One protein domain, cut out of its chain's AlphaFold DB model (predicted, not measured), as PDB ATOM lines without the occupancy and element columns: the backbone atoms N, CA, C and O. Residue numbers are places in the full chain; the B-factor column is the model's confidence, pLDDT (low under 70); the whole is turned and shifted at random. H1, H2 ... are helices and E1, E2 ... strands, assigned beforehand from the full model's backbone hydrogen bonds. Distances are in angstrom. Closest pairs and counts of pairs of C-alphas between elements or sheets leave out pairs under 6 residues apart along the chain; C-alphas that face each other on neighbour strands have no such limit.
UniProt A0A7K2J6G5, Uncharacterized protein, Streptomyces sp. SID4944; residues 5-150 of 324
ATOM      1  N   GLY A   5      35.069  33.953  47.918       64.25
ATOM      2  CA  GLY A   5      36.173  34.335  47.042       64.25
ATOM      3  C   GLY A   5      36.347  33.426  45.821       64.25
ATOM      4  O   GLY A   5      36.818  33.889  44.780       64.25
ATOM      5  N   PHE A   6      35.952  32.151  45.893       72.31
ATOM      6  CA  PHE A   6      36.010  31.218  44.762       72.31
ATOM      7  C   PHE A   6      34.994  31.574  43.672       72.31
ATOM      8  O   PHE A   6      35.366  31.675  42.503       72.31
ATOM      9  N   VAL A   7      33.736  31.837  44.046       73.19
ATOM     10  CA  VAL A   7      32.695  32.224  43.077       73.19
ATOM     11  C   VAL A   7      33.073  33.533  42.396       73.19
ATOM     12  O   VAL A   7      33.048  33.609  41.172       73.19
ATOM     13  N   ARG A   8      33.535  34.529  43.166       69.06
ATOM     14  CA  ARG A   8      34.013  35.805  42.615       69.06
ATOM     15  C   ARG A   8      35.120  35.603  41.576       69.06
ATOM     16  O   ARG A   8      35.024  36.155  40.483       69.06
ATOM     17  N   ARG A   9      36.142  34.795  41.884       75.38
ATOM     18  CA  ARG A   9      37.238  34.484  40.946       75.38
ATOM     19  C   ARG A   9      36.738  33.740  39.710       75.38
ATOM     20  O   ARG A   9      37.106  34.117  38.603       75.38
ATOM     21  N   SER A  10      35.859  32.751  39.878       79.94
ATOM     22  CA  SER A  10      35.252  32.025  38.756       79.94
ATOM     23  C   SER A  10      34.464  32.956  37.833       79.94
ATOM     24  O   SER A  10      34.601  32.862  36.617       79.94
ATOM     25  N   THR A  11      33.702  33.903  38.386       76.94
ATOM     26  CA  THR A  11      32.968  34.893  37.593       76.94
ATOM     27  C   THR A  11      33.904  35.856  36.859       76.94
ATOM     28  O   THR A  11      33.634  36.195  35.710       76.94
ATOM     29  N   VAL A  12      35.010  36.290  37.475       76.56
ATOM     30  CA  VAL A  12      36.023  37.138  36.811       76.56
ATOM     31  C   VAL A  12      36.666  36.407  35.631       76.56
ATOM     32  O   VAL A  12      36.722  36.958  34.537       76.56
ATOM     33  N   LEU A  13      37.069  35.150  35.827       81.44
ATOM     34  CA  LEU A  13      37.653  34.309  34.776       81.44
ATOM     35  C   LEU A  13      36.660  34.064  33.634       81.44
ATOM     36  O   LEU A  13      37.010  34.112  32.461       81.44
ATOM     37  N   ALA A  14      35.387  33.859  33.966       85.75
ATOM     38  CA  ALA A  14      34.347  33.713  32.961       85.75
ATOM     39  C   ALA A  14      34.212  34.998  32.119       85.75
ATOM     40  O   ALA A  14      34.152  34.931  30.891       85.75
ATOM     41  N   ARG A  15      34.240  36.179  32.752       83.88
ATOM     42  CA  ARG A  15      34.134  37.485  32.073       83.88
ATOM     43  C   ARG A  15      35.270  37.769  31.085       83.88
ATOM     44  O   ARG A  15      35.056  38.588  30.198       83.88
ATOM     45  N   SER A  16      36.422  37.096  31.180       86.38
ATOM     46  CA  SER A  16      37.494  37.205  30.175       86.38
ATOM     47  C   SER A  16      37.305  36.316  28.953       86.38
ATOM     48  O   SER A  16      37.983  36.515  27.946       86.38
ATOM     49  N   SER A  17      36.352  35.379  28.993       87.50
ATOM     50  CA  SER A  17      36.058  34.463  27.888       87.50
ATOM     51  C   SER A  17      35.914  35.149  26.525       87.50
ATOM     52  O   SER A  17      36.510  34.631  25.580       87.50
ATOM     53  N   PRO A  18      35.217  36.297  26.375       89.88
ATOM     54  CA  PRO A  18      35.106  36.955  25.078       89.88
ATOM     55  C   PRO A  18      36.465  37.317  24.472       89.88
ATOM     56  O   PRO A  18      36.658  37.080  23.286       89.88
ATOM     57  N   LEU A  19      37.437  37.764  25.278       88.19
ATOM     58  CA  LEU A  19      38.779  38.110  24.790       88.19
ATOM     59  C   LEU A  19      39.538  36.896  24.250       88.19
ATOM     60  O   LEU A  19      40.226  36.986  23.239       88.19
ATOM     61  N   HIS A  20      39.369  35.736  24.884       85.56
ATOM     62  CA  HIS A  20      39.979  34.488  24.423       85.56
ATOM     63  C   HIS A  20      39.365  33.968  23.114       85.56
ATOM     64  O   HIS A  20      39.985  33.167  22.417       85.56
ATOM     65  N   ARG A  21      38.143  34.399  22.764       83.75
ATOM     66  CA  ARG A  21      37.475  33.993  21.518       83.75
ATOM     67  C   ARG A  21      38.006  34.737  20.296       83.75
ATOM     68  O   ARG A  21      37.822  34.213  19.198       83.75
ATOM     69  N   LEU A  22      38.671  35.886  20.466       84.75
ATOM     70  CA  LEU A  22      39.279  36.605  19.342       84.75
ATOM     71  C   LEU A  22      40.317  35.733  18.629       84.75
ATOM     72  O   LEU A  22      40.269  35.639  17.408       84.75
ATOM     73  N   ASP A  23      41.161  35.020  19.374       77.75
ATOM     74  CA  ASP A  23      42.200  34.154  18.793       77.75
ATOM     75  C   ASP A  23      41.592  33.004  17.979       77.75
ATOM     76  O   ASP A  23      42.069  32.657  16.903       77.75
ATOM     77  N   LEU A  24      40.476  32.442  18.458       76.00
ATOM     78  CA  LEU A  24      39.749  31.388  17.743       76.00
ATOM     79  C   LEU A  24      39.105  31.907  16.450       76.00
ATOM     80  O   LEU A  24      38.970  31.162  15.482       76.00
ATOM     81  N   ARG A  25      38.676  33.174  16.441       79.25
ATOM     82  CA  ARG A  25      37.994  33.806  15.303       79.25
ATOM     83  C   ARG A  25      38.953  34.449  14.309       79.25
ATOM     84  O   ARG A  25      38.588  34.584  13.143       79.25
ATOM     85  N   GLN A  26      40.171  34.785  14.728       72.88
ATOM     86  CA  GLN A  26      41.231  35.285  13.853       72.88
ATOM     87  C   GLN A  26      41.495  34.318  12.695       72.88
ATOM     88  O   GLN A  26      41.595  34.746  11.547       72.88
ATOM     89  N   ALA A  27      41.505  33.012  12.981       67.25
ATOM     90  CA  ALA A  27      41.689  31.964  11.979       67.25
ATOM     91  C   ALA A  27      40.659  32.039  10.834       67.25
ATOM     92  O   ALA A  27      40.949  31.662   9.701       67.25
ATOM     93  N   TRP A  28      39.453  32.556  11.096       66.38
ATOM     94  CA  TRP A  28      38.396  32.685  10.086       66.38
ATOM     95  C   TRP A  28      38.551  33.933   9.212       66.38
ATOM     96  O   TRP A  28      37.912  34.025   8.169       66.38
ATOM     97  N   GLN A  29      39.391  34.884   9.625       77.25
ATOM     98  CA  GLN A  29      39.708  36.094   8.865       77.25
ATOM     99  C   GLN A  29      40.921  35.920   7.939       77.25
ATOM    100  O   GLN A  29      41.257  36.849   7.214       77.25
ATOM    101  N   GLN A  30      41.565  34.742   7.941       75.81
ATOM    102  CA  GLN A  30      42.737  34.426   7.108       75.81
ATOM    103  C   GLN A  30      43.927  35.379   7.315       75.81
ATOM    104  O   GLN A  30      44.777  35.523   6.435       75.81
ATOM    105  N   PHE A  31      44.010  36.031   8.478       81.62
ATOM    106  CA  PHE A  31      45.199  36.794   8.838       81.62
ATOM    107  C   PHE A  31      46.392  35.842   9.009       81.62
ATOM    108  O   PHE A  31      46.190  34.719   9.472       81.62
ATOM    109  N   PRO A  32      47.623  36.265   8.669       79.38
ATOM    110  CA  PRO A  32      48.800  35.427   8.857       79.38
ATOM    111  C   PRO A  32      48.932  34.972  10.314       79.38
ATOM    112  O   PRO A  32      48.843  35.790  11.237       79.38
ATOM    113  N   ASP A  33      49.158  33.671  10.508       75.50
ATOM    114  CA  ASP A  33      49.330  33.091  11.838       75.50
ATOM    115  C   ASP A  33      50.473  33.791  12.585       75.50
ATOM    116  O   ASP A  33      51.535  34.061  12.022       75.50
ATOM    117  N   HIS A  34      50.248  34.077  13.870       76.19
ATOM    118  CA  HIS A  34      51.222  34.663  14.802       76.19
ATOM    119  C   HIS A  34      51.762  36.063  14.462       76.19
ATOM    120  O   HIS A  34      52.594  36.573  15.209       76.19
ATOM    121  N   LEU A  35      51.306  36.699  13.380       85.38
ATOM    122  CA  LEU A  35      51.770  38.036  13.005       85.38
ATOM    123  C   LEU A  35      51.073  39.141  13.809       85.38
ATOM    124  O   LEU A  35      51.703  40.108  14.226       85.38
ATOM    125  N   TYR A  36      49.775  38.973  14.047       88.62
ATOM    126  CA  TYR A  36      48.985  39.855  14.898       88.62
ATOM    127  C   TYR A  36      48.577  39.125  16.170       88.62
ATOM    128  O   TYR A  36      48.321  37.919  16.144       88.62
ATOM    129  N   ASP A  37      48.439  39.889  17.252       88.56
ATOM    130  CA  ASP A  37      47.848  39.447  18.514       88.56
ATOM    131  C   ASP A  37      46.545  40.235  18.765       88.56
ATOM    132  O   ASP A  37      46.562  41.298  19.401       88.56
ATOM    133  N   PRO A  38      45.395  39.761  18.243       90.19
ATOM    134  CA  PRO A  38      44.109  40.432  18.406       90.19
ATOM    135  C   PRO A  38      43.691  40.593  19.861       90.19
ATOM    136  O   PRO A  38      42.980  41.542  20.182       90.19
ATOM    137  N   ARG A  39      44.118  39.696  20.754       88.12
ATOM    138  CA  ARG A  39      43.813  39.789  22.181       88.12
ATOM    139  C   ARG A  39      44.551  40.963  22.819       88.12
ATOM    140  O   ARG A  39      43.936  41.729  23.561       88.12
ATOM    141  N   THR A  40      45.836  41.129  22.519       86.06
ATOM    142  CA  THR A  40      46.617  42.279  22.998       86.06
ATOM    143  C   THR A  40      46.103  43.584  22.392       86.06
ATOM    144  O   THR A  40      45.928  44.566  23.116       86.06
ATOM    145  N   LEU A  41      45.738  43.585  21.106       91.06
ATOM    146  CA  LEU A  41      45.073  44.730  20.474       91.06
ATOM    147  C   LEU A  41      43.718  45.043  21.131       91.06
ATOM    148  O   LEU A  41      43.395  46.206  21.359       91.06
ATOM    149  N   ALA A  42      42.941  44.025  21.506       92.19
ATOM    150  CA  ALA A  42      41.673  44.208  22.208       92.19
ATOM    151  C   ALA A  42      41.868  44.841  23.593       92.19
ATOM    152  O   ALA A  42      41.121  45.745  23.965       92.19
ATOM    153  N   LEU A  43      42.888  44.416  24.343       86.50
ATOM    154  CA  LEU A  43      43.250  45.049  25.613       86.50
ATOM    155  C   LEU A  43      43.656  46.513  25.409       86.50
ATOM    156  O   LEU A  43      43.149  47.381  26.116       86.50
ATOM    157  N   ALA A  44      44.488  46.803  24.406       86.88
ATOM    158  CA  ALA A  44      44.884  48.170  24.073       86.88
ATOM    159  C   ALA A  44      43.676  49.050  23.702       86.88
ATOM    160  O   ALA A  44      43.594  50.197  24.142       86.88
ATOM    161  N   ALA A  45      42.704  48.516  22.957       92.12
ATOM    162  CA  ALA A  45      41.465  49.221  22.626       92.12
ATOM    163  C   ALA A  45      40.614  49.518  23.869       92.12
ATOM    164  O   ALA A  45      40.162  50.650  24.052       92.12
ATOM    165  N   LEU A  46      40.412  48.522  24.740       87.62
ATOM    166  CA  LEU A  46      39.682  48.700  25.998       87.62
ATOM    167  C   LEU A  46      40.349  49.761  26.875       87.62
ATOM    168  O   LEU A  46      39.663  50.626  27.422       87.62
ATOM    169  N   GLU A  47      41.680  49.734  26.967       80.25
ATOM    170  CA  GLU A  47      42.444  50.772  27.646       80.25
ATOM    171  C   GLU A  47      42.214  52.135  26.985       80.25
ATOM    172  O   GLU A  47      41.840  53.078  27.674       80.25
ATOM    173  N   ALA A  48      42.383  52.273  25.670       82.56
ATOM    174  CA  ALA A  48      42.219  53.544  24.962       82.56
ATOM    175  C   ALA A  48      40.823  54.166  25.162       82.56
ATOM    176  O   ALA A  48      40.720  55.364  25.446       82.56
ATOM    177  N   VAL A  49      39.761  53.355  25.096       87.12
ATOM    178  CA  VAL A  49      38.382  53.788  25.376       87.12
ATOM    179  C   VAL A  49      38.233  54.206  26.837       87.12
ATOM    180  O   VAL A  49      37.769  55.312  27.128       87.12
ATOM    181  N   MET A  50      38.694  53.370  27.774       78.88
ATOM    182  CA  MET A  50      38.676  53.684  29.204       78.88
ATOM    183  C   MET A  50      39.426  54.989  29.502       78.88
ATOM    184  O   MET A  50      39.001  55.749  30.368       78.88
ATOM    185  N   HIS A  51      40.514  55.302  28.798       69.25
ATOM    186  CA  HIS A  51      41.284  56.536  28.990       69.25
ATOM    187  C   HIS A  51      40.543  57.808  28.548       69.25
ATOM    188  O   HIS A  51      40.837  58.879  29.081       69.25
ATOM    189  N   GLN A  52      39.574  57.707  27.635       73.25
ATOM    190  CA  GLN A  52      38.853  58.861  27.075       73.25
ATOM    191  C   GLN A  52      37.423  59.014  27.620       73.25
ATOM    192  O   GLN A  52      36.858  60.103  27.588       73.25
ATOM    193  N   GLN A  53      36.842  57.949  28.176       73.31
ATOM    194  CA  GLN A  53      35.474  57.952  28.703       73.31
ATOM    195  C   GLN A  53      35.231  59.041  29.769       73.31
ATOM    196  O   GLN A  53      35.979  59.152  30.746       73.31
ATOM    197  N   GLY A  54      34.160  59.828  29.611       62.12
ATOM    198  CA  GLY A  54      33.770  60.880  30.564       62.12
ATOM    199  C   GLY A  54      34.558  62.197  30.464       62.12
ATOM    200  O   GLY A  54      34.397  63.064  31.328       62.12
ATOM    201  N   LEU A  55      35.398  62.352  29.436       63.94
ATOM    202  CA  LEU A  55      36.058  63.614  29.084       63.94
ATOM    203  C   LEU A  55      35.230  64.405  28.056       63.94
ATOM    204  O   LEU A  55      34.248  63.902  27.515       63.94
ATOM    205  N   ASP A  56      35.640  65.643  27.768       62.31
ATOM    206  CA  ASP A  56      35.001  66.468  26.728       62.31
ATOM    207  C   ASP A  56      35.196  65.882  25.316       62.31
ATOM    208  O   ASP A  56      34.346  66.056  24.445       62.31
ATOM    209  N   GLN A  57      36.303  65.159  25.104       73.06
ATOM    210  CA  GLN A  57      36.578  64.371  23.902       73.06
ATOM    211  C   GLN A  57      36.565  62.889  24.275       73.06
ATOM    212  O   GLN A  57      37.542  62.367  24.812       73.06
ATOM    213  N   GLU A  58      35.431  62.235  24.044       83.06
ATOM    214  CA  GLU A  58      35.277  60.798  24.271       83.06
ATOM    215  C   GLU A  58      35.751  60.001  23.045       83.06
ATOM    216  O   GLU A  58      35.722  60.506  21.921       83.06
ATOM    217  N   ALA A  59      36.174  58.753  23.262       89.12
ATOM    218  CA  ALA A  59      36.675  57.892  22.194       89.12
ATOM    219  C   ALA A  59      35.580  57.616  21.159       89.12
ATOM    220  O   ALA A  59      34.511  57.131  21.520       89.12
ATOM    221  N   THR A  60      35.852  57.874  19.882       93.81
ATOM    222  CA  THR A  60      34.979  57.450  18.779       93.81
ATOM    223  C   THR A  60      35.486  56.155  18.155       93.81
ATOM    224  O   THR A  60      36.644  55.767  18.346       93.81
ATOM    225  N   THR A  61      34.626  55.497  17.383       94.38
ATOM    226  CA  THR A  61      34.971  54.308  16.597       94.38
ATOM    227  C   THR A  61      36.157  54.588  15.674       94.38
ATOM    228  O   THR A  61      37.104  53.808  15.642       94.38
ATOM    229  N   GLU A  62      36.172  55.735  14.996       94.25
ATOM    230  CA  GLU A  62      37.255  56.134  14.092       94.25
ATOM    231  C   GLU A  62      38.577  56.316  14.839       94.25
ATOM    232  O   GLU A  62      39.589  55.764  14.417       94.25
ATOM    233  N   ALA A  63      38.560  57.021  15.974       93.31
ATOM    234  CA  ALA A  63      39.766  57.284  16.756       93.31
ATOM    235  C   ALA A  63      40.386  55.996  17.321       93.31
ATOM    236  O   ALA A  63      41.607  55.847  17.358       93.31
ATOM    237  N   VAL A  64      39.553  55.046  17.762       95.81
ATOM    238  CA  VAL A  64      40.037  53.751  18.264       95.81
ATOM    239  C   VAL A  64      40.543  52.870  17.128       95.81
ATOM    240  O   VAL A  64      41.563  52.207  17.301       95.81
ATOM    241  N   VAL A  65      39.886  52.875  15.964       97.12
ATOM    242  CA  VAL A  65      40.388  52.155  14.782       97.12
ATOM    243  C   VAL A  65      41.738  52.715  14.348       97.12
ATOM    244  O   VAL A  65      42.661  51.930  14.179       97.12
ATOM    245  N   GLU A  66      41.885  54.034  14.225       96.50
ATOM    246  CA  GLU A  66      43.152  54.677  13.845       96.50
ATOM    247  C   GLU A  66      44.286  54.299  14.808       96.50
ATOM    248  O   GLU A  66      45.346  53.849  14.381       96.50
ATOM    249  N   PHE A  67      44.026  54.362  16.117       94.69
ATOM    250  CA  PHE A  67      44.971  53.908  17.136       94.69
ATOM    251  C   PHE A  67      45.380  52.433  16.962       94.69
ATOM    252  O   PHE A  67      46.558  52.095  17.060       94.69
ATOM    253  N   LEU A  68      44.420  51.546  16.689       96.31
ATOM    254  CA  LEU A  68      44.692  50.125  16.469       96.31
ATOM    255  C   LEU A  68      45.429  49.850  15.154       96.31
ATOM    256  O   LEU A  68      46.202  48.894  15.099       96.31
ATOM    257  N   VAL A  69      45.209  50.659  14.112       96.56
ATOM    258  CA  VAL A  69      45.943  50.557  12.842       96.56
ATOM    259  C   VAL A  69      47.424  50.816  13.062       96.56
ATOM    260  O   VAL A  69      48.239  50.046  12.562       96.56
ATOM    261  N   GLU A  70      47.778  51.832  13.848       94.19
ATOM    262  CA  GLU A  70      49.182  52.119  14.158       94.19
ATOM    263  C   GLU A  70      49.835  50.966  14.935       94.19
ATOM    264  O   GLU A  70      50.913  50.508  14.566       94.19
ATOM    265  N   LEU A  71      49.145  50.389  15.927       92.50
ATOM    266  CA  LEU A  71      49.659  49.211  16.641       92.50
ATOM    267  C   LEU A  71      49.802  47.976  15.737       92.50
ATOM    268  O   LEU A  71      50.763  47.216  15.860       92.50
ATOM    269  N   ALA A  72      48.853  47.755  14.825       93.31
ATOM    270  CA  ALA A  72      48.926  46.663  13.859       93.31
ATOM    271  C   ALA A  72      50.077  46.872  12.860       93.31
ATOM    272  O   ALA A  72      50.774  45.918  12.511       93.31
ATOM    273  N   ARG A  73      50.309  48.117  12.440       94.06
ATOM    274  CA  ARG A  73      51.443  48.501  11.601       94.06
ATOM    275  C   ARG A  73      52.771  48.251  12.309       94.06
ATOM    276  O   ARG A  73      53.672  47.699  11.687       94.06
ATOM    277  N   ASP A  74      52.883  48.596  13.587       91.38
ATOM    278  CA  ASP A  74      54.088  48.332  14.381       91.38
ATOM    279  C   ASP A  74      54.364  46.828  14.523       91.38
ATOM    280  O   ASP A  74      55.515  46.395  14.443       91.38
ATOM    281  N   ALA A  75      53.311  46.019  14.679       87.88
ATOM    282  CA  ALA A  75      53.427  44.563  14.739       87.88
ATOM    283  C   ALA A  75      53.857  43.942  13.396       87.88
ATOM    284  O   ALA A  75      54.558  42.928  13.381       87.88
ATOM    285  N   ALA A  76      53.461  44.541  12.268       90.56
ATOM    286  CA  ALA A  76      53.698  43.984  10.941       90.56
ATOM    287  C   ALA A  76      54.061  45.032   9.863       90.56
ATOM    288  O   ALA A  76      53.367  45.118   8.848       90.56
ATOM    289  N   PRO A  77      55.189  45.764   9.973       90.62
ATOM    290  CA  PRO A  77      55.469  46.930   9.121       90.62
ATOM    291  C   PRO A  77      55.563  46.647   7.613       90.62
ATOM    292  O   PRO A  77      55.506  47.569   6.804       90.62
ATOM    293  N   GLY A  78      55.767  45.383   7.229       88.88
ATOM    294  CA  GLY A  78      55.877  44.941   5.836       88.88
ATOM    295  C   GLY A  78      54.554  44.548   5.172       88.88
ATOM    296  O   GLY A  78      54.585  44.059   4.043       88.88
ATOM    297  N   ARG A  79      53.412  44.685   5.856       90.88
ATOM    298  CA  ARG A  79      52.084  44.396   5.289       90.88
ATOM    299  C   ARG A  79      51.447  45.666   4.724       90.88
ATOM    300  O   ARG A  79      51.913  46.780   4.944       90.88
ATOM    301  N   GLU A  80      50.399  45.486   3.930       91.75
ATOM    302  CA  GLU A  80      49.675  46.603   3.329       91.75
ATOM    303  C   GLU A  80      48.767  47.291   4.355       91.75
ATOM    304  O   GLU A  80      48.155  46.636   5.199       91.75
ATOM    305  N   GLY A  81      48.602  48.612   4.235       88.81
ATOM    306  CA  GLY A  81      47.774  49.398   5.160       88.81
ATOM    307  C   GLY A  81      46.322  48.914   5.274       88.81
ATOM    308  O   GLY A  81      45.747  48.951   6.359       88.81
ATOM    309  N   GLY A  82      45.751  48.384   4.185       92.50
ATOM    310  CA  GLY A  82      44.399  47.815   4.197       92.50
ATOM    311  C   GLY A  82      44.263  46.580   5.095       92.50
ATOM    312  O   GLY A  82      43.199  46.347   5.664       92.50
ATOM    313  N   GLU A  83      45.341  45.813   5.283       93.81
ATOM    314  CA  GLU A  83      45.341  44.688   6.218       93.81
ATOM    315  C   GLU A  83      45.343  45.167   7.672       93.81
ATOM    316  O   GLU A  83      44.566  44.659   8.480       93.81
ATOM    317  N   HIS A  84      46.156  46.174   8.004       94.50
ATOM    318  CA  HIS A  84      46.177  46.767   9.346       94.50
ATOM    319  C   HIS A  84      44.800  47.311   9.738       94.50
ATOM    320  O   HIS A  84      44.320  47.065  10.846       94.50
ATOM    321  N   GLU A  85      44.123  47.979   8.801       95.69
ATOM    322  CA  GLU A  85      42.751  48.448   8.989       95.69
ATOM    323  C   GLU A  85      41.760  47.293   9.186       95.69
ATOM    324  O   GLU A  85      40.904  47.356  10.074       95.69
ATOM    325  N   ALA A  86      41.884  46.210   8.414       94.19
ATOM    326  CA  ALA A  86      41.035  45.033   8.568       94.19
ATOM    327  C   ALA A  86      41.192  44.380   9.952       94.19
ATOM    328  O   ALA A  86      40.185  44.023  10.573       94.19
ATOM    329  N   VAL A  87      42.425  44.272  10.462       94.44
ATOM    330  CA  VAL A  87      42.715  43.756  11.810       94.44
ATOM    331  C   VAL A  87      42.125  44.676  12.881       94.44
ATOM    332  O   VAL A  87      41.399  44.203  13.757       94.44
ATOM    333  N   ALA A  88      42.357  45.988  12.783       95.62
ATOM    334  CA  ALA A  88      41.822  46.979  13.718       95.62
ATOM    335  C   ALA A  88      40.285  46.931  13.798       95.62
ATOM    336  O   ALA A  88      39.702  46.844  14.883       95.62
ATOM    337  N   ARG A  89      39.610  46.910  12.641       95.81
ATOM    338  CA  ARG A  89      38.145  46.804  12.564       95.81
ATOM    339  C   ARG A  89      37.634  45.446  13.029       95.81
ATOM    340  O   ARG A  89      36.551  45.371  13.602       95.81
ATOM    341  N   PHE A  90      38.354  44.354  12.777       95.00
ATOM    342  CA  PHE A  90      38.003  43.040  13.319       95.00
ATOM    343  C   PHE A  90      37.992  43.062  14.850       95.00
ATOM    344  O   PHE A  90      36.970  42.724  15.442       95.00
ATOM    345  N   VAL A  91      39.070  43.541  15.474       95.31
ATOM    346  CA  VAL A  91      39.184  43.633  16.936       95.31
ATOM    347  C   VAL A  91      38.047  44.463  17.534       95.31
ATOM    348  O   VAL A  91      37.396  44.019  18.478       95.31
ATOM    349  N   LEU A  92      37.763  45.642  16.971       96.00
ATOM    350  CA  LEU A  92      36.716  46.513  17.508       96.00
ATOM    351  C   LEU A  92      35.311  45.897  17.385       96.00
ATOM    352  O   LEU A  92      34.561  45.903  18.361       96.00
ATOM    353  N   ARG A  93      34.973  45.301  16.233       94.31
ATOM    354  CA  ARG A  93      33.687  44.601  16.034       94.31
ATOM    355  C   ARG A  93      33.513  43.434  17.001       94.31
ATOM    356  O   ARG A  93      32.414  43.196  17.506       94.31
ATOM    357  N   GLU A  94      34.595  42.705  17.271       93.75
ATOM    358  CA  GLU A  94      34.581  41.616  18.246       93.75
ATOM    359  C   GLU A  94      34.366  42.132  19.669       93.75
ATOM    360  O   GLU A  94      33.642  41.486  20.410       93.75
ATOM    361  N   LEU A  95      34.908  43.295  20.047       94.31
ATOM    362  CA  LEU A  95      34.674  43.913  21.361       94.31
ATOM    363  C   LEU A  95      33.252  44.462  21.543       94.31
ATOM    364  O   LEU A  95      32.728  44.442  22.662       94.31
ATOM    365  N   LEU A  96      32.639  44.950  20.464       94.31
ATOM    366  CA  LEU A  96      31.254  45.430  20.445       94.31
ATOM    367  C   LEU A  96      30.227  44.296  20.347       94.31
ATOM    368  O   LEU A  96      29.049  44.521  20.594       94.31
ATOM    369  N   ASN A  97      30.663  43.071  20.044       92.44
ATOM    370  CA  ASN A  97      29.789  41.934  19.754       92.44
ATOM    371  C   ASN A  97      28.847  42.185  18.561       92.44
ATOM    372  O   ASN A  97      27.682  41.775  18.569       92.44
ATOM    373  N   ASP A  98      29.345  42.842  17.511       88.62
ATOM    374  CA  ASP A  98      28.522  43.287  16.376       88.62
ATOM    375  C   ASP A  98      27.826  42.139  15.640       88.62
ATOM    376  O   ASP A  98      26.693  42.281  15.183       88.62
ATOM    377  N   GLN A  99      28.453  40.960  15.573       81.69
ATOM    378  CA  GLN A  99      27.831  39.776  14.965       81.69
ATOM    379  C   GLN A  99      26.544  39.339  15.680       81.69
ATOM    380  O   GLN A  99      25.703  38.675  15.080       81.69
ATOM    381  N   GLN A 100      26.402  39.690  16.958       83.00
ATOM    382  CA  GLN A 100      25.207  39.446  17.765       83.00
ATOM    383  C   GLN A 100      24.389  40.734  17.952       83.00
ATOM    384  O   GLN A 100      23.617  40.844  18.902       83.00
ATOM    385  N   GLY A 101      24.575  41.730  17.080       84.50
ATOM    386  CA  GLY A 101      23.842  42.995  17.107       84.50
ATOM    387  C   GLY A 101      24.143  43.873  18.323       84.50
ATOM    388  O   GLY A 101      23.259  44.603  18.763       84.50
ATOM    389  N   GLY A 102      25.338  43.770  18.913       84.25
ATOM    390  CA  GLY A 102      25.704  44.558  20.097       84.25
ATOM    391  C   GLY A 102      25.090  44.057  21.410       84.25
ATOM    392  O   GLY A 102      25.099  44.764  22.423       84.25
ATOM    393  N   MET A 103      24.520  42.848  21.403       88.19
ATOM    394  CA  MET A 103      23.992  42.199  22.604       88.19
ATOM    395  C   MET A 103      25.119  41.795  23.557       88.19
ATOM    396  O   MET A 103      26.291  41.719  23.188       88.19
ATOM    397  N   ASP A 104      24.769  41.483  24.802       89.81
ATOM    398  CA  ASP A 104      25.750  41.001  25.771       89.81
ATOM    399  C   ASP A 104      26.331  39.643  25.338       89.81
ATOM    400  O   ASP A 104      25.623  38.757  24.853       89.81
ATOM    401  N   PHE A 105      27.630  39.447  25.555       90.38
ATOM    402  CA  PHE A 105      28.265  38.142  25.462       90.38
ATOM    403  C   PHE A 105      27.636  37.203  26.488       90.38
ATOM    404  O   PHE A 105      27.716  37.440  27.695       90.38
ATOM    405  N   ALA A 106      27.066  36.100  26.010       90.19
ATOM    406  CA  ALA A 106      26.639  35.009  26.868       90.19
ATOM    407  C   ALA A 106      27.869  34.245  27.372       90.19
ATOM    408  O   ALA A 106      28.583  33.584  26.607       90.19
ATOM    409  N   VAL A 107      28.120  34.354  28.670       89.94
ATOM    410  CA  VAL A 107      29.220  33.703  29.375       89.94
ATOM    411  C   VAL A 107      28.632  32.799  30.451       89.94
ATOM    412  O   VAL A 107      27.645  33.153  31.084       89.94
ATOM    413  N   ALA A 108      29.244  31.642  30.705       88.56
ATOM    414  CA  ALA A 108      28.811  30.753  31.776       88.56
ATOM    415  C   ALA A 108      29.896  30.561  32.839       88.56
ATOM    416  O   ALA A 108      31.080  30.470  32.515       88.56
ATOM    417  N   TYR A 109      29.484  30.425  34.097       87.31
ATOM    418  CA  TYR A 109      30.348  30.028  35.209       87.31
ATOM    419  C   TYR A 109      29.678  28.939  36.051       87.31
ATOM    420  O   TYR A 109      28.474  28.700  35.944       87.31
ATOM    421  N   SER A 110      30.472  28.237  36.859       88.00
ATOM    422  CA  SER A 110      29.966  27.204  37.766       88.00
ATOM    423  C   SER A 110      29.878  27.760  39.181       88.00
ATOM    424  O   SER A 110      30.876  28.222  39.732       88.00
ATOM    425  N   ASP A 111      28.694  27.699  39.774       82.75
ATOM    426  CA  ASP A 111      28.457  28.046  41.170       82.75
ATOM    427  C   ASP A 111      28.319  26.765  41.995       82.75
ATOM    428  O   ASP A 111      27.544  25.882  41.635       82.75
ATOM    429  N   TYR A 112      29.077  26.670  43.089       83.44
ATOM    430  CA  TYR A 112      29.115  25.516  43.992       83.44
ATOM    431  C   TYR A 112      28.576  25.832  45.399       83.44
ATOM    432  O   TYR A 112      28.711  25.015  46.312       83.44
ATOM    433  N   ARG A 113      27.985  27.015  45.627       79.19
ATOM    434  CA  ARG A 113      27.515  27.437  46.964       79.19
ATOM    435  C   ARG A 113      26.421  26.532  47.529       79.19
ATOM    436  O   ARG A 113      26.427  26.274  48.728       79.19
ATOM    437  N   GLN A 114      25.530  26.034  46.672       83.69
ATOM    438  CA  GLN A 114      24.411  25.152  47.035       83.69
ATOM    439  C   GLN A 114      24.474  23.800  46.294       83.69
ATOM    440  O   GLN A 114      23.453  23.162  46.062       83.69
ATOM    441  N   GLY A 115      25.679  23.368  45.905       84.19
ATOM    442  CA  GLY A 115      25.890  22.308  44.911       84.19
ATOM    443  C   GLY A 115      26.218  22.889  43.534       84.19
ATOM    444  O   GLY A 115      26.103  24.096  43.338       84.19
ATOM    445  N   HIS A 116      26.682  22.049  42.603       88.94
ATOM    446  CA  HIS A 116      27.074  22.488  41.260       88.94
ATOM    447  C   HIS A 116      25.854  22.953  40.456       88.94
ATOM    448  O   HIS A 116      24.951  22.167  40.169       88.94
ATOM    449  N   SER A 117      25.874  24.212  40.035       89.06
ATOM    450  CA  SER A 117      24.943  24.759  39.052       89.06
ATOM    451  C   SER A 117      25.699  25.606  38.035       89.06
ATOM    452  O   SER A 117      26.594  26.375  38.388       89.06
ATOM    453  N   ARG A 118      25.344  25.464  36.755       90.06
ATOM    454  CA  ARG A 118      25.875  26.321  35.697       90.06
ATOM    455  C   ARG A 118      24.995  27.558  35.594       90.06
ATOM    456  O   ARG A 118      23.790  27.436  35.411       90.06
ATOM    457  N   GLN A 119      25.609  28.723  35.722       88.00
ATOM    458  CA  GLN A 119      24.940  30.015  35.662       88.00
ATOM    459  C   GLN A 119      25.384  30.748  34.403       88.00
ATOM    460  O   GLN A 119      26.576  30.754  34.083       88.00
ATOM    461  N   GLU A 120      24.438  31.371  33.709       90.19
ATOM    462  CA  GLU A 120      24.716  32.250  32.576       90.19
ATOM    463  C   GLU A 120      24.750  33.711  33.028       90.19
ATOM    464  O   GLU A 120      24.024  34.133  33.928       90.19
ATOM    465  N   LEU A 121      25.632  34.481  32.407       85.06
ATOM    466  CA  LEU A 121      25.861  35.888  32.668       85.06
ATOM    467  C   LEU A 121      26.030  36.609  31.330       85.06
ATOM    468  O   LEU A 121      26.894  36.245  30.533       85.06
ATOM    469  N   GLY A 122      25.238  37.661  31.127       87.31
ATOM    470  CA  GLY A 122      25.489  38.646  30.081       87.31
ATOM    471  C   GLY A 122      26.668  39.530  30.473       87.31
ATOM    472  O   GLY A 122      26.691  40.114  31.558       87.31
ATOM    473  N   VAL A 123      27.673  39.599  29.608       86.12
ATOM    474  CA  VAL A 123      28.830  40.476  29.770       86.12
ATOM    475  C   VAL A 123      28.887  41.385  28.564       86.12
ATOM    476  O   VAL A 123      28.885  40.905  27.443       86.12
ATOM    477  N   ARG A 124      28.980  42.692  28.764       89.62
ATOM    478  CA  ARG A 124      29.370  43.616  27.698       89.62
ATOM    479  C   ARG A 124      30.847  43.937  27.855       89.62
ATOM    480  O   ARG A 124      31.349  43.853  28.974       89.62
ATOM    481  N   LEU A 125      31.536  44.274  26.768       91.25
ATOM    482  CA  LEU A 125      32.889  44.822  26.849       91.25
ATOM    483  C   LEU A 125      32.875  46.303  26.485       91.25
ATOM    484  O   LEU A 125      33.091  47.131  27.374       91.25
ATOM    485  N   LEU A 126      32.511  46.612  25.239       93.69
ATOM    486  CA  LEU A 126      32.255  47.966  24.757       93.69
ATOM    487  C   LEU A 126      30.780  48.164  24.373       93.69
ATOM    488  O   LEU A 126      30.084  47.205  24.042       93.69
ATOM    489  N   SER A 127      30.314  49.410  24.405       92.00
ATOM    490  CA  SER A 127      29.057  49.861  23.797       92.00
ATOM    491  C   SER A 127      29.273  51.138  22.995       92.00
ATOM    492  O   SER A 127      30.095  51.973  23.369       92.00
ATOM    493  N   GLU A 128      28.499  51.309  21.925       92.88
ATOM    494  CA  GLU A 128      28.329  52.606  21.272       92.88
ATOM    495  C   GLU A 128      27.172  53.366  21.932       92.88
ATOM    496  O   GLU A 128      26.071  52.841  22.107       92.88
ATOM    497  N   GLU A 129      27.428  54.612  22.317       89.19
ATOM    498  CA  GLU A 129      26.459  55.503  22.949       89.19
ATOM    499  C   GLU A 129      26.553  56.912  22.363       89.19
ATOM    500  O   GLU A 129      27.554  57.288  21.761       89.19
ATOM    501  N   ILE A 130      25.520  57.730  22.562       86.62
ATOM    502  CA  ILE A 130      25.568  59.142  22.173       86.62
ATOM    503  C   ILE A 130      26.271  59.937  23.275       86.62
ATOM    504  O   ILE A 130      25.784  60.044  24.401       86.62
ATOM    505  N   GLY A 131      27.437  60.489  22.946       80.31
ATOM    506  CA  GLY A 131      28.212  61.351  23.833       80.31
ATOM    507  C   GLY A 131      27.591  62.741  23.989       80.31
ATOM    508  O   GLY A 131      26.632  63.113  23.311       80.31
ATOM    509  N   ARG A 132      28.189  63.568  24.853       70.75
ATOM    510  CA  ARG A 132      27.685  64.926  25.165       70.75
ATOM    511  C   ARG A 132      27.584  65.854  23.949       70.75
ATOM    512  O   ARG A 132      26.756  66.755  23.937       70.75
ATOM    513  N   GLY A 133      28.408  65.621  22.927       73.06
ATOM    514  CA  GLY A 133      28.400  66.366  21.665       73.06
ATOM    515  C   GLY A 133      27.426  65.836  20.605       73.06
ATOM    516  O   GLY A 133      27.540  66.235  19.451       73.06
ATOM    517  N   GLY A 134      26.530  64.901  20.947       82.31
ATOM    518  CA  GLY A 134      25.582  64.300  19.999       82.31
ATOM    519  C   GLY A 134      26.214  63.328  18.993       82.31
ATOM    520  O   GLY A 134      25.544  62.894  18.062       82.31
ATOM    521  N   ARG A 135      27.497  62.992  19.164       86.88
ATOM    522  CA  ARG A 135      28.232  62.030  18.330       86.88
ATOM    523  C   ARG A 135      28.263  60.658  18.996       86.88
ATOM    524  O   ARG A 135      28.225  60.582  20.223       86.88
ATOM    525  N   ALA A 136      28.354  59.604  18.189       90.25
ATOM    526  CA  ALA A 136      28.573  58.251  18.684       90.25
ATOM    527  C   ALA A 136      29.971  58.144  19.314       90.25
ATOM    528  O   ALA A 136      30.963  58.590  18.734       90.25
ATOM    529  N   VAL A 137      30.028  57.596  20.522       93.00
ATOM    530  CA  VAL A 137      31.244  57.399  21.310       93.00
ATOM    531  C   VAL A 137      31.232  55.994  21.894       93.00
ATOM    532  O   VAL A 137      30.177  55.434  22.192       93.00
ATOM    533  N   LEU A 138      32.415  55.428  22.075       93.69
ATOM    534  CA  LEU A 138      32.613  54.129  22.689       93.69
ATOM    535  C   LEU A 138      32.670  54.275  24.209       93.69
ATOM    536  O   LEU A 138      33.342  55.161  24.745       93.69
ATOM    537  N   ARG A 139      32.004  53.360  24.915       87.62
ATOM    538  CA  ARG A 139      32.106  53.215  26.366       87.62
ATOM    539  C   ARG A 139      32.561  51.821  26.746       87.62
ATOM    540  O   ARG A 139      31.981  50.823  26.331       87.62
ATOM    541  N   ALA A 140      33.575  51.763  27.596       85.75
ATOM    542  CA  ALA A 140      33.940  50.570  28.327       85.75
ATOM    543  C   ALA A 140      32.919  50.312  29.434       85.75
ATOM    544  O   ALA A 140      32.590  51.172  30.260       85.75
ATOM    545  N   SER A 141      32.420  49.085  29.440       82.50
ATOM    546  CA  SER A 141      31.525  48.589  30.471       82.50
ATOM    547  C   SER A 141      32.272  48.308  31.781       82.50
ATOM    548  O   SER A 141      33.483  48.083  31.813       82.50
ATOM    549  N   VAL A 142      31.522  48.226  32.879       71.25
ATOM    550  CA  VAL A 142      32.063  47.883  34.204       71.25
ATOM    551  C   VAL A 142      32.781  46.524  34.216       71.25
ATOM    552  O   VAL A 142      33.863  46.432  34.798       71.25
ATOM    553  N   PRO A 143      32.252  45.451  33.585       73.44
ATOM    554  CA  PRO A 143      32.985  44.192  33.474       73.44
ATOM    555  C   PRO A 143      34.310  44.312  32.712       73.44
ATOM    556  O   PRO A 143      35.280  43.700  33.150       73.44
ATOM    557  N   ALA A 144      34.372  45.098  31.629       79.31
ATOM    558  CA  ALA A 144      35.616  45.323  30.888       79.31
ATOM    559  C   ALA A 144      36.658  46.067  31.721       79.31
ATOM    560  O   ALA A 144      37.813  45.653  31.760       79.31
ATOM    561  N   ILE A 145      36.242  47.117  32.435       71.06
ATOM    562  CA  ILE A 145      37.137  47.843  33.339       71.06
ATOM    563  C   ILE A 145      37.654  46.876  34.406       71.06
ATOM    564  O   ILE A 145      38.855  46.686  34.523       71.06
ATOM    565  N   ASN A 146      36.769  46.162  35.107       66.62
ATOM    566  CA  ASN A 146      37.174  45.190  36.126       66.62
ATOM    567  C   ASN A 146      38.111  44.097  35.599       66.62
ATOM    568  O   ASN A 146      38.952  43.612  36.350       66.62
ATOM    569  N   LEU A 147      37.968  43.694  34.336       73.12
ATOM    570  CA  LEU A 147      38.873  42.745  33.702       73.12
ATOM    571  C   LEU A 147      40.273  43.334  33.505       73.12
ATOM    572  O   LEU A 147      41.244  42.655  33.829       73.12
ATOM    573  N   LEU A 148      40.379  44.581  33.032       67.81
ATOM    574  CA  LEU A 148      41.667  45.281  32.932       67.81
ATOM    575  C   LEU A 148      42.341  45.381  34.306       67.81
ATOM    576  O   LEU A 148      43.547  45.190  34.429       67.81
ATOM    577  N   LEU A 149      41.544  45.614  35.350       63.66
ATOM    578  CA  LEU A 149      42.032  45.720  36.723       63.66
ATOM    579  C   LEU A 149      42.412  44.374  37.339       63.66
ATOM    580  O   LEU A 149      43.314  44.322  38.164       63.66
ATOM    581  N   ALA A 150      41.744  43.282  36.968       61.75
ATOM    582  CA  ALA A 150      42.006  41.956  37.530       61.75
ATOM    583  C   ALA A 150      43.375  41.383  37.124       61.75
ATOM    584  O   ALA A 150      43.878  40.495  37.806       61.75
TER     585      ALA A 150
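This is residues 5 to 150 of the 324 residues of an uncharacterized protein of Streptomyces sp. SID4944 (UniProt A0A7K2J6G5). A narrow two-strand hairpin, E1 and E2, with H1 beside E1, makes one end of the domain, and a cluster of crossed helices, in which H2, H4 and H5 pack on H3, makes the other. E2 runs on into a second hairpin, E3 and E4, which packs by E4 on residues 45 to 52 of H3, while H6 packs on both H1 and H3. The printed part has 146 residues, with six named helices and four named strands in the order H1 H2 H3 H4 H5 E1 E2 E3 E4 H6; the class is mixed, helices and strands, and both two-strand sheets, E1 - E2 and E3 - E4, are antiparallel. It is compact, with a radius of gyration of the C-alphas of 16.4 A and spans of 54 by 41 by 26 A.

E1, residues 105 to 111, and E2, residues 117 to 123, form an antiparallel hairpin, with N 107 and O 121 within hydrogen-bond range at 2.9 A. The closest C-alphas of E1 and H1, residues 5 to 15, are those of Tyr 109 and Ala 14, 5.9 A apart. E2 runs on into E3, residues 126 to 130, at 40 degrees across a break of 2 residues. E3 and E4, residues 136 to 140, form an antiparallel hairpin, with N 139 and O 127 at 2.8 A. The closest C-alphas of E4 and H3, residues 38 to 52, are those of Ala 140 and Met 50, 5.7 A apart. H3 is the hub, touching four helices. With residues 38 to 42 alone it touches H2, residues 17 to 29, closest at the C-alphas of Arg 39 and Leu 19, 5.9 A. It forms a helical hairpin with H4, residues 61 to 75, at a steep tilt of 44 degrees, closest at Ala 45 and Val 64, C-alphas 6.4 A apart. It touches H5, residues 81 to 96, only just about perpendicular at 71 degrees, closest at Ala 42 and Val 91, C-alphas 5.9 A apart. It touches H6, residues 142 to 150, closest at Leu 46 and Ala 144, C-alphas 7.2 A apart. H6 also touches H1, closest at Pro 143 and Arg 15, C-alphas 6.9 A apart. In H1, H3, H4, H5 and H6 every O i to N i+4 pair is within hydrogen-bond range; in H2 3 of 9 are, beside 7 of 10 O i to N i+3 pairs.

H1 begins at C-alpha 5 (36.173, 34.335, 47.042), and H6 ends at C-alpha 150 (42.006, 41.956, 37.530). From first to last C-alpha H5 measures 22.9 A, H3 and H4 21.0 A each, H2 19.4 A, and E1 and E2 18.7 A each.

The two C-alphas farthest apart are those of Gly 78 and Gln 114, 55.5 A. The printed part has no cut and no long link. Mean pLDDT of the printed part is 84.9; 12 residues are under 70, among them residues 54 to 56 and 148 to 150.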